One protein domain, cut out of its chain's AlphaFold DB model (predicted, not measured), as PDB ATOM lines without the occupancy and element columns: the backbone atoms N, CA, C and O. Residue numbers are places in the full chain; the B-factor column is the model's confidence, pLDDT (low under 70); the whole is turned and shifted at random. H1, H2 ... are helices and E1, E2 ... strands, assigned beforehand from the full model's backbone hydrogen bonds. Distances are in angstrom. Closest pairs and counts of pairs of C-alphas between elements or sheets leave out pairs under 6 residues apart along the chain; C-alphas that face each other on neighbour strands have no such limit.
ATOM      1  N   ASN A 378     246.708 311.431 174.045       92.69
ATOM      2  CA  ASN A 378     247.145 311.520 172.641       92.69
ATOM      3  C   ASN A 378     247.035 310.187 171.895       92.69
ATOM      4  O   ASN A 378     246.718 310.171 170.705       92.69
ATOM      5  N   ASN A 379     247.277 309.068 172.574       91.38
ATOM      6  CA  ASN A 379     246.999 307.734 172.053       91.38
ATOM      7  C   ASN A 379     246.627 306.797 173.206       91.38
ATOM      8  O   ASN A 379     247.464 306.506 174.057       91.38
ATOM      9  N   LEU A 380     245.387 306.296 173.221       85.00
ATOM     10  CA  LEU A 380     244.868 305.496 174.340       85.00
ATOM     11  C   LEU A 380     245.690 304.213 174.571       85.00
ATOM     12  O   LEU A 380     245.853 303.780 175.709       85.00
ATOM     13  N   LYS A 381     246.276 303.630 173.517       86.19
ATOM     14  CA  LYS A 381     247.119 302.427 173.621       86.19
ATOM     15  C   LYS A 381     248.512 302.752 174.149       86.19
ATOM     16  O   LYS A 381     249.051 301.990 174.943       86.19
ATOM     17  N   GLN A 382     249.128 303.837 173.683       90.88
ATOM     18  CA  GLN A 382     250.502 304.197 174.052       90.88
ATOM     19  C   GLN A 382     250.580 304.863 175.430       90.88
ATOM     20  O   GLN A 382     251.512 304.604 176.189       90.88
ATOM     21  N   ASP A 383     249.613 305.724 175.735       89.56
ATOM     22  CA  ASP A 383     249.670 306.614 176.888       89.56
ATOM     23  C   ASP A 383     248.985 306.017 178.125       89.56
ATOM     24  O   ASP A 383     249.258 306.494 179.220       89.56
ATOM     25  N   LEU A 384     248.130 304.990 177.983       84.38
ATOM     26  CA  LEU A 384     247.457 304.318 179.110       84.38
ATOM     27  C   LEU A 384     247.958 302.890 179.358       84.38
ATOM     28  O   LEU A 384     248.126 302.507 180.513       84.38
ATOM     29  N   LEU A 385     248.193 302.093 178.308       85.62
ATOM     30  CA  LEU A 385     248.539 300.676 178.468       85.62
ATOM     31  C   LEU A 385     250.048 300.475 178.704       85.62
ATOM     32  O   LEU A 385     250.869 301.135 178.056       85.62
ATOM     33  N   PRO A 386     250.453 299.519 179.562       90.38
ATOM     34  CA  PRO A 386     251.845 299.100 179.676       90.38
ATOM     35  C   PRO A 386     252.434 298.706 178.315       90.38
ATOM     36  O   PRO A 386     251.750 298.141 177.463       90.38
ATOM     37  N   GLY A 387     253.719 298.993 178.091       92.62
ATOM     38  CA  GLY A 387     254.345 298.791 176.781       92.62
ATOM     39  C   GLY A 387     254.223 297.349 176.263       92.62
ATOM     40  O   GLY A 387     254.598 296.416 176.977       92.62
ATOM     41  N   TYR A 388     253.780 297.161 175.016       92.75
ATOM     42  CA  TYR A 388     253.598 295.842 174.394       92.75
ATOM     43  C   TYR A 388     254.111 295.754 172.949       92.75
ATOM     44  O   TYR A 388     254.523 296.734 172.330       92.75
ATOM     45  N   THR A 389     254.108 294.533 172.420       92.94
ATOM     46  CA  THR A 389     254.305 294.197 171.006       92.94
ATOM     47  C   THR A 389     253.238 293.198 170.565       92.94
ATOM     48  O   THR A 389     252.579 292.576 171.398       92.94
ATOM     49  N   THR A 390     253.047 293.044 169.258       87.12
ATOM     50  CA  THR A 390     252.029 292.157 168.682       87.12
ATOM     51  C   THR A 390     252.656 291.127 167.754       87.12
ATOM     52  O   THR A 390     253.541 291.455 166.958       87.12
ATOM     53  N   LYS A 391     252.128 289.905 167.776       85.00
ATOM     54  CA  LYS A 391     252.279 288.919 166.695       85.00
ATOM     55  C   LYS A 391     250.894 288.529 166.177       85.00
ATOM     56  O   LYS A 391     249.887 288.801 166.824       85.00
ATOM     57  N   VAL A 392     250.854 287.867 165.027       76.38
ATOM     58  CA  VAL A 392     249.650 287.188 164.536       76.38
ATOM     59  C   VAL A 392     249.966 285.704 164.477       76.38
ATOM     60  O   VAL A 392     250.944 285.305 163.838       76.38
ATOM     61  N   GLU A 393     249.159 284.893 165.146       80.31
ATOM     62  CA  GLU A 393     249.238 283.438 165.069       80.31
ATOM     63  C   GLU A 393     248.094 282.894 164.213       80.31
ATOM     64  O   GLU A 393     247.078 283.554 164.007       80.31
ATOM     65  N   ARG A 394     248.259 281.679 163.683       72.56
ATOM     66  CA  ARG A 394     247.109 280.922 163.184       72.56
ATOM     67  C   ARG A 394     246.525 280.156 164.343       72.56
ATOM     68  O   ARG A 394     247.262 279.380 164.953       72.56
ATOM     69  N   ASP A 395     245.225 280.290 164.545       68.62
ATOM     70  CA  ASP A 395     244.512 279.294 165.317       68.62
ATOM     71  C   ASP A 395     244.041 278.113 164.461       68.62
ATOM     72  O   ASP A 395     244.020 278.143 163.225       68.62
ATOM     73  N   SER A 396     243.737 277.031 165.164       63.31
ATOM     74  CA  SER A 396     243.193 275.774 164.672       63.31
ATOM     75  C   SER A 396     242.160 275.165 165.632       63.31
ATOM     76  O   SER A 396     241.572 274.139 165.289       63.31
ATOM     77  N   THR A 397     241.893 275.771 166.800       57.91
ATOM     78  CA  THR A 397     240.769 275.392 167.671       57.91
ATOM     79  C   THR A 397     239.465 276.065 167.250       57.91
ATOM     80  O   THR A 397     238.936 276.906 167.956       57.91
ATOM     81  N   LEU A 398     238.879 275.615 166.135       51.66
ATOM     82  CA  LEU A 398     237.419 275.668 165.983       51.66
ATOM     83  C   LEU A 398     236.872 274.249 165.859       51.66
ATOM     84  O   LEU A 398     237.009 273.580 164.834       51.66
ATOM     85  N   TRP A 399     236.240 273.790 166.938       46.19
ATOM     86  CA  TRP A 399     235.552 272.502 167.022       46.19
ATOM     87  C   TRP A 399     234.037 272.697 166.898       46.19
ATOM     88  O   TRP A 399     233.285 272.357 167.812       46.19
ATOM     89  N   TRP A 400     233.573 273.223 165.760       53.06
ATOM     90  CA  TRP A 400     232.138 273.364 165.500       53.06
ATOM     91  C   TRP A 400     231.412 272.017 165.646       53.06
ATOM     92  O   TRP A 400     231.605 271.084 164.861       53.06
ATOM     93  N   HIS A 401     230.536 271.918 166.649       43.50
ATOM     94  CA  HIS A 401     229.574 270.827 166.782       43.50
ATOM     95  C   HIS A 401     228.462 270.994 165.735       43.50
ATOM     96  O   HIS A 401     227.372 271.481 166.024       43.50
ATOM     97  N   VAL A 402     228.739 270.560 164.502       45.31
ATOM     98  CA  VAL A 402     227.704 270.378 163.473       45.31
ATOM     99  C   VAL A 402     226.638 269.422 164.020       45.31
ATOM    100  O   VAL A 402     226.972 268.342 164.514       45.31
ATOM    101  N   GLU A 403     225.361 269.812 163.945       50.91
ATOM    102  CA  GLU A 403     224.268 269.003 164.494       50.91
ATOM    103  C   GLU A 403     224.234 267.570 163.910       50.91
ATOM    104  O   GLU A 403     224.592 267.376 162.744       50.91
ATOM    105  N   PRO A 404     223.731 266.557 164.653       52.75
ATOM    106  CA  PRO A 404     223.928 265.129 164.340       52.75
ATOM    107  C   PRO A 404     223.302 264.583 163.039       52.75
ATOM    108  O   PRO A 404     223.286 263.368 162.839       52.75
ATOM    109  N   TRP A 405     222.731 265.439 162.190       60.47
ATOM    110  CA  TRP A 405     221.835 265.070 161.089       60.47
ATOM    111  C   TRP A 405     222.383 265.358 159.683       60.47
ATOM    112  O   TRP A 405     221.725 265.012 158.704       60.47
ATOM    113  N   HIS A 406     223.588 265.926 159.571       50.94
ATOM    114  CA  HIS A 406     224.309 266.107 158.305       50.94
ATOM    115  C   HIS A 406     225.664 265.381 158.326       50.94
ATOM    116  O   HIS A 406     226.223 265.121 159.392       50.94
ATOM    117  N   GLU A 407     226.209 265.032 157.154       50.12
ATOM    118  CA  GLU A 407     227.581 264.510 157.079       50.12
ATOM    119  C   GLU A 407     228.574 265.605 157.516       50.12
ATOM    120  O   GLU A 407     228.519 266.711 156.970       50.12
ATOM    121  N   PRO A 408     229.489 265.334 158.469       49.28
ATOM    122  CA  PRO A 408     230.416 266.345 158.967       49.28
ATOM    123  C   PRO A 408     231.433 266.726 157.884       49.28
ATOM    124  O   PRO A 408     232.363 265.975 157.578       49.28
ATOM    125  N   GLN A 409     231.265 267.917 157.309       51.16
ATOM    126  CA  GLN A 409     232.257 268.522 156.426       51.16
ATOM    127  C   GLN A 409     233.366 269.142 157.280       51.16
ATOM    128  O   GLN A 409     233.218 270.234 157.818       51.16
ATOM    129  N   TYR A 410     234.483 268.426 157.411       46.03
ATOM    130  CA  TYR A 410     235.664 268.884 158.150       46.03
ATOM    131  C   TYR A 410     236.414 269.988 157.382       46.03
ATOM    132  O   TYR A 410     237.444 269.736 156.750       46.03
ATOM    133  N   GLY A 411     235.885 271.210 157.424       49.50
ATOM    134  CA  GLY A 411     236.610 272.421 157.047       49.50
ATOM    135  C   GLY A 411     237.568 272.838 158.162       49.50
ATOM    136  O   GLY A 411     237.149 273.014 159.299       49.50
ATOM    137  N   TYR A 412     238.852 273.005 157.835       45.25
ATOM    138  CA  TYR A 412     239.802 273.710 158.699       45.25
ATOM    139  C   TYR A 412     239.872 275.166 158.244       45.25
ATOM    140  O   TYR A 412     240.685 275.511 157.381       45.25
ATOM    141  N   GLU A 413     239.011 276.010 158.801       53.16
ATOM    142  CA  GLU A 413     239.169 277.456 158.677       53.16
ATOM    143  C   GLU A 413     240.232 277.916 159.681       53.16
ATOM    144  O   GLU A 413     240.132 277.677 160.882       53.16
ATOM    145  N   TYR A 414     241.314 278.497 159.158       54.84
ATOM    146  CA  TYR A 414     242.428 279.003 159.956       54.84
ATOM    147  C   TYR A 414     242.210 280.488 160.206       54.84
ATOM    148  O   TYR A 414     242.484 281.306 159.323       54.84
ATOM    149  N   PHE A 415     241.763 280.829 161.406       62.72
ATOM    150  CA  PHE A 415     241.628 282.216 161.826       62.72
ATOM    151  C   PHE A 415     243.004 282.763 162.207       62.72
ATOM    152  O   PHE A 415     243.871 282.040 162.709       62.72
ATOM    153  N   LEU A 416     243.238 284.035 161.900       66.25
ATOM    154  CA  LEU A 416     244.476 284.731 162.228       66.25
ATOM    155  C   LEU A 416     244.229 285.562 163.487       66.25
ATOM    156  O   LEU A 416     243.628 286.631 163.421       66.25
ATOM    157  N   VAL A 417     244.666 285.026 164.624       71.81
ATOM    158  CA  VAL A 417     244.450 285.606 165.952       71.81
ATOM    159  C   VAL A 417     245.586 286.585 166.262       71.81
ATOM    160  O   VAL A 417     246.761 286.190 166.221       71.81
ATOM    161  N   PRO A 418     245.285 287.859 166.564       74.19
ATOM    162  CA  PRO A 418     246.276 288.788 167.074       74.19
ATOM    163  C   PRO A 418     246.598 288.446 168.533       74.19
ATOM    164  O   PRO A 418     245.715 288.182 169.348       74.19
ATOM    165  N   VAL A 419     247.885 288.442 168.865       80.50
ATOM    166  CA  VAL A 419     248.384 288.074 170.194       80.50
ATOM    167  C   VAL A 419     249.249 289.211 170.720       80.50
ATOM    168  O   VAL A 419     250.209 289.629 170.058       80.50
ATOM    169  N   ILE A 420     248.898 289.715 171.900       84.00
ATOM    170  CA  ILE A 420     249.595 290.809 172.577       84.00
ATOM    171  C   ILE A 420     250.639 290.213 173.521       84.00
ATOM    172  O   ILE A 420     250.353 289.317 174.311       84.00
ATOM    173  N   ILE A 421     251.866 290.721 173.430       91.50
ATOM    174  CA  ILE A 421     253.009 290.315 174.247       91.50
ATOM    175  C   ILE A 421     253.510 291.551 174.989       91.50
ATOM    176  O   ILE A 421     254.051 292.475 174.373       91.50
ATOM    177  N   TRP A 422     253.378 291.574 176.314       90.50
ATOM    178  CA  TRP A 422     253.884 292.689 177.113       90.50
ATOM    179  C   TRP A 422     255.414 292.764 177.041       90.50
ATOM    180  O   TRP A 422     256.111 291.747 177.048       90.50
ATOM    181  N   ASN A 423     255.976 293.972 177.034       95.62
ATOM    182  CA  ASN A 423     257.429 294.167 177.085       95.62
ATOM    183  C   ASN A 423     257.995 293.808 178.476       95.62
ATOM    184  O   ASN A 423     259.132 293.341 178.591       95.62
ATOM    185  N   ALA A 424     257.168 293.948 179.516       93.94
ATOM    186  CA  ALA A 424     257.404 293.470 180.876       93.94
ATOM    187  C   ALA A 424     257.632 291.951 180.937       93.94
ATOM    188  O   ALA A 424     257.024 291.194 180.181       93.94
ATOM    189  N   ASN A 425     258.494 291.484 181.843       96.94
ATOM    190  CA  ASN A 425     258.802 290.053 182.029       96.94
ATOM    191  C   ASN A 425     258.383 289.519 183.410       96.94
ATOM    192  O   ASN A 425     258.706 288.384 183.757       96.94
ATOM    193  N   SER A 426     257.681 290.349 184.175       95.94
ATOM    194  CA  SER A 426     257.038 290.059 185.453       95.94
ATOM    195  C   SER A 426     255.994 291.146 185.720       95.94
ATOM    196  O   SER A 426     256.133 292.255 185.196       95.94
ATOM    197  N   PHE A 427     255.023 290.870 186.589       93.31
ATOM    198  CA  PHE A 427     254.036 291.851 187.053       93.31
ATOM    199  C   PHE A 427     254.678 293.166 187.551       93.31
ATOM    200  O   PHE A 427     254.311 294.246 187.095       93.31
ATOM    201  N   ASP A 428     255.751 293.080 188.351       95.31
ATOM    202  CA  ASP A 428     256.554 294.224 188.835       95.31
ATOM    203  C   ASP A 428     257.152 295.124 187.725       95.31
ATOM    204  O   ASP A 428     257.644 296.217 188.003       95.31
ATOM    205  N   GLN A 429     257.190 294.654 186.473       96.31
ATOM    206  CA  GLN A 429     257.672 295.405 185.303       96.31
ATOM    207  C   GLN A 429     256.531 295.897 184.402       96.31
ATOM    208  O   GLN A 429     256.774 296.683 183.485       96.31
ATOM    209  N   TRP A 430     255.308 295.414 184.615       93.81
ATOM    210  CA  TRP A 430     254.127 295.710 183.810       93.81
ATOM    211  C   TRP A 430     253.451 296.969 184.349       93.81
ATOM    212  O   TRP A 430     252.441 296.914 185.040       93.81
ATOM    213  N   VAL A 431     254.106 298.106 184.118       94.69
ATOM    214  CA  VAL A 431     253.757 299.403 184.713       94.69
ATOM    215  C   VAL A 431     252.828 300.184 183.785       94.69
ATOM    216  O   VAL A 431     253.187 300.422 182.628       94.69
ATOM    217  N   PHE A 432     251.676 300.623 184.295       88.62
ATOM    218  CA  PHE A 432     250.790 301.563 183.608       88.62
ATOM    219  C   PHE A 432     251.482 302.940 183.518       88.62
ATOM    220  O   PHE A 432     251.816 303.517 184.556       88.62
ATOM    221  N   PRO A 433     251.747 303.484 182.312       93.69
ATOM    222  CA  PRO A 433     252.508 304.729 182.146       93.69
ATOM    223  C   PRO A 433     251.804 305.983 182.691       93.69
ATOM    224  O   PRO A 433     252.481 306.960 183.014       93.69
ATOM    225  N   ASN A 434     250.473 305.961 182.804       92.12
ATOM    226  CA  ASN A 434     249.645 307.098 183.211       92.12
ATOM    227  C   ASN A 434     248.477 306.629 184.103       92.12
ATOM    228  O   ASN A 434     247.335 306.620 183.654       92.12
ATOM    229  N   PRO A 435     248.734 306.207 185.353       91.12
ATOM    230  CA  PRO A 435     247.718 305.615 186.232       91.12
ATOM    231  C   PRO A 435     246.565 306.572 186.583       91.12
ATOM    232  O   PRO A 435     245.488 306.119 186.949       91.12
ATOM    233  N   SER A 436     246.759 307.886 186.427       93.00
ATOM    234  CA  SER A 436     245.715 308.890 186.650       93.00
ATOM    235  C   SER A 436     244.823 309.139 185.428       93.00
ATOM    236  O   SER A 436     243.945 309.999 185.492       93.00
ATOM    237  N   PHE A 437     245.082 308.468 184.297       88.62
ATOM    238  CA  PHE A 437     244.452 308.715 182.993       88.62
ATOM    239  C   PHE A 437     244.394 310.223 182.668       88.62
ATOM    240  O   PHE A 437     243.326 310.814 182.527       88.62
ATOM    241  N   ASN A 438     245.562 310.877 182.628       92.50
ATOM    242  CA  ASN A 438     245.713 312.329 182.436       92.50
ATOM    243  C   ASN A 438     245.037 313.216 183.509       92.50
ATOM    244  O   ASN A 438     244.893 314.426 183.320       92.50
ATOM    245  N   GLY A 439     244.693 312.649 184.665       92.25
ATOM    246  CA  GLY A 439     244.014 313.345 185.756       92.25
ATOM    247  C   GLY A 439     242.500 313.138 185.793       92.25
ATOM    248  O   GLY A 439     241.859 313.786 186.610       92.25
ATOM    249  N   ILE A 440     241.938 312.239 184.970       87.88
ATOM    250  CA  ILE A 440     240.557 311.741 185.130       87.88
ATOM    251  C   ILE A 440     240.405 311.022 186.479       87.88
ATOM    252  O   ILE A 440     239.367 311.145 187.119       87.88
ATOM    253  N   LEU A 441     241.459 310.341 186.937       91.25
ATOM    254  CA  LEU A 441     241.567 309.692 188.245       91.25
ATOM    255  C   LEU A 441     242.627 310.451 189.078       91.25
ATOM    256  O   LEU A 441     243.757 309.975 189.223       91.25
ATOM    257  N   PRO A 442     242.339 311.682 189.556       94.38
ATOM    258  CA  PRO A 442     243.351 312.624 190.047       94.38
ATOM    259  C   PRO A 442     244.136 312.144 191.276       94.38
ATOM    260  O   PRO A 442     245.281 312.559 191.461       94.38
ATOM    261  N   GLU A 443     243.556 311.270 192.102       95.25
ATOM    262  CA  GLU A 443     244.224 310.720 193.291       95.25
ATOM    263  C   GLU A 443     245.044 309.449 192.992       95.25
ATOM    264  O   GLU A 443     246.005 309.143 193.710       95.25
ATOM    265  N   ILE A 444     244.757 308.760 191.879       93.56
ATOM    266  CA  ILE A 444     245.447 307.534 191.446       93.56
ATOM    267  C   ILE A 444     246.777 307.900 190.768       93.56
ATOM    268  O   ILE A 444     246.985 307.838 189.558       93.56
ATOM    269  N   THR A 445     247.718 308.340 191.597       94.38
ATOM    270  CA  THR A 445     248.992 308.942 191.171       94.38
ATOM    271  C   THR A 445     250.112 307.935 190.884       94.38
ATOM    272  O   THR A 445     251.191 308.340 190.447       94.38
ATOM    273  N   THR A 446     249.903 306.632 191.115       96.69
ATOM    274  CA  THR A 446     250.918 305.587 190.870       96.69
ATOM    275  C   THR A 446     250.307 304.276 190.371       96.69
ATOM    276  O   THR A 446     249.185 303.937 190.727       96.69
ATOM    277  N   ASP A 447     251.092 303.520 189.598       94.44
ATOM    278  CA  ASP A 447     250.779 302.168 189.104       94.44
ATOM    279  C   ASP A 447     250.353 301.200 190.218       94.44
ATOM    280  O   ASP A 447     249.408 300.437 190.047       94.44
ATOM    281  N   LEU A 448     251.010 301.275 191.382       95.62
ATOM    282  CA  LEU A 448     250.666 300.455 192.542       95.62
ATOM    283  C   LEU A 448     249.263 300.782 193.070       95.62
ATOM    284  O   LEU A 448     248.497 299.862 193.322       95.62
ATOM    285  N   VAL A 449     248.919 302.069 193.196       94.81
ATOM    286  CA  VAL A 449     247.576 302.483 193.638       94.81
ATOM    287  C   VAL A 449     246.529 302.083 192.599       94.81
ATOM    288  O   VAL A 449     245.524 301.506 192.978       94.81
ATOM    289  N   PHE A 450     246.790 302.291 191.302       90.50
ATOM    290  CA  PHE A 450     245.871 301.878 190.232       90.50
ATOM    291  C   PHE A 450     245.540 300.383 190.308       90.50
ATOM    292  O   PHE A 450     244.374 300.011 190.323       90.50
ATOM    293  N   LYS A 451     246.560 299.527 190.418       87.81
ATOM    294  CA  LYS A 451     246.375 298.075 190.539       87.81
ATOM    295  C   LYS A 451     245.610 297.688 191.802       87.81
ATOM    296  O   LYS A 451     244.717 296.860 191.725       87.81
ATOM    297  N   GLN A 452     245.933 298.314 192.935       91.12
ATOM    298  CA  GLN A 452     245.255 298.058 194.209       91.12
ATOM    299  C   GLN A 452     243.791 298.511 194.217       91.12
ATOM    300  O   GLN A 452     242.991 297.869 194.870       91.12
ATOM    301  N   THR A 453     243.438 299.584 193.507       85.38
ATOM    302  CA  THR A 453     242.056 300.088 193.408       85.38
ATOM    303  C   THR A 453     241.178 299.286 192.438       85.38
ATOM    304  O   THR A 453     239.973 299.478 192.439       85.38
ATOM    305  N   PHE A 454     241.754 298.413 191.606       82.94
ATOM    306  CA  PHE A 454     241.017 297.639 190.595       82.94
ATOM    307  C   PHE A 454     241.352 296.134 190.629       82.94
ATOM    308  O   PHE A 454     241.297 295.466 189.599       82.94
ATOM    309  N   GLY A 455     241.802 295.618 191.780       86.25
ATOM    310  CA  GLY A 455     242.042 294.186 192.030       86.25
ATOM    311  C   GLY A 455     243.193 293.526 191.279       86.25
ATOM    312  O   GLY A 455     243.485 292.359 191.513       86.25
ATOM    313  N   ILE A 456     243.868 294.260 190.395       85.12
ATOM    314  CA  ILE A 456     244.803 293.710 189.413       85.12
ATOM    315  C   ILE A 456     246.043 293.152 190.122       85.12
ATOM    316  O   ILE A 456     246.876 293.921 190.615       85.12
ATOM    317  N   ASP A 457     246.212 291.830 190.122       88.12
ATOM    318  CA  ASP A 457     247.239 291.140 190.903       88.12
ATOM    319  C   ASP A 457     248.244 290.338 190.030       88.12
ATOM    320  O   ASP A 457     248.296 290.436 188.799       88.12
ATOM    321  N   ALA A 458     249.172 289.623 190.679       89.06
ATOM    322  CA  ALA A 458     250.243 288.883 190.009       89.06
ATOM    323  C   ALA A 458     249.846 287.477 189.499       89.06
ATOM    324  O   ALA A 458     250.684 286.822 188.872       89.06
ATOM    325  N   VAL A 459     248.629 286.996 189.780       86.44
ATOM    326  CA  VAL A 459     248.027 285.773 189.220       86.44
ATOM    327  C   VAL A 459     247.252 286.070 187.937       86.44
ATOM    328  O   VAL A 459     247.277 285.234 187.037       86.44
ATOM    329  N   ASP A 460     246.664 287.265 187.816       78.19
ATOM    330  CA  ASP A 460     245.996 287.745 186.592       78.19
ATOM    331  C   ASP A 460     246.992 288.056 185.463       78.19
ATOM    332  O   ASP A 460     246.644 288.130 184.283       78.19
ATOM    333  N   TRP A 461     248.263 288.280 185.817       87.31
ATOM    334  CA  TRP A 461     249.279 288.708 184.866       87.31
ATOM    335  C   TRP A 461     249.839 287.562 184.017       87.31
ATOM    336  O   TRP A 461     250.779 286.860 184.405       87.31
ATOM    337  N   GLU A 462     249.357 287.462 182.780       85.94
ATOM    338  CA  GLU A 462     249.999 286.665 181.736       85.94
ATOM    339  C   GLU A 462     250.986 287.495 180.898       85.94
ATOM    340  O   GLU A 462     250.732 288.638 180.522       85.94
ATOM    341  N   LYS A 463     252.139 286.902 180.551       91.75
ATOM    342  CA  LYS A 463     253.189 287.527 179.715       91.75
ATOM    343  C   LYS A 463     252.721 287.829 178.282       91.75
ATOM    344  O   LYS A 463     253.253 288.731 177.627       91.75
ATOM    345  N   GLU A 464     251.800 287.016 177.793       89.81
ATOM    346  CA  GLU A 464     251.285 286.975 176.434       89.81
ATOM    347  C   GLU A 464     249.824 286.532 176.524       89.81
ATOM    348  O   GLU A 464     249.573 285.509 177.149       89.81
ATOM    349  N   PHE A 465     248.898 287.264 175.902       81.38
ATOM    350  CA  PHE A 465     247.487 286.877 175.838       81.38
ATOM    351  C   PHE A 465     246.948 286.977 174.407       81.38
ATOM    352  O   PHE A 465     247.437 287.754 173.575       81.38
ATOM    353  N   ARG A 466     245.944 286.152 174.115       75.75
ATOM    354  CA  ARG A 466     245.301 286.046 172.803       75.75
ATOM    355  C   ARG A 466     244.047 286.912 172.775       75.75
ATOM    356  O   ARG A 466     243.264 286.889 173.716       75.75
ATOM    357  N   LEU A 467     243.849 287.668 171.697       65.62
ATOM    358  CA  LEU A 467     242.575 288.341 171.448       65.62
ATOM    359  C   LEU A 467     241.638 287.356 170.745       65.62
ATOM    360  O   LEU A 467     241.608 287.265 169.518       65.62
TER     361      LEU A 467
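Overview. This is residues 378 to 467 of the 473 residues of an uncharacterized protein of candidate division Zixibacteria bacterium SM1_73 (UniProt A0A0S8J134). There is little regular structure: a rod with a small three-stranded sheet in its middle, the loop of residues 395 to 415 reaching to one end, and loops with two short helices towards the other. The 90 printed residues hold H1 E1 E2 H2 E3 in order; the sheet, E1 - E2 - E3, is antiparallel. Named elements, mixed helices and strands, hold only 29 residues. The whole is extended, radius of gyration of the C-alphas 19.3 A, spans 61 by 26 by 24 A.

Arrangement. H1, residues 380 to 384, is not on the sheet. E1, residues 388 to 394, and E2, residues 416 to 422, form an antiparallel hairpin at 153 degrees; N 391 and O 419, 3.0 A apart, are within hydrogen-bond range. H2, residues 447 to 453, is not on the sheet and apart from H1. E3, residues 464 to 466, is antiparallel to E2, with N 420 and O 465 at 3.0 A. In H1 and H2 every O i to N i+4 pair is within range.

Along the chain. H1 begins at C-alpha 380 (244.868, 305.496, 174.340). E1 spans 19.8 A, E2 19.3 A. E3 ends at C-alpha 466 (245.301, 286.046, 172.803).

Size, cuts and confidence. The printed part has no cut. The links E1 to E2 and E2 to H2 are long. pLDDT is under 70 at residues 395 to 416 and 467.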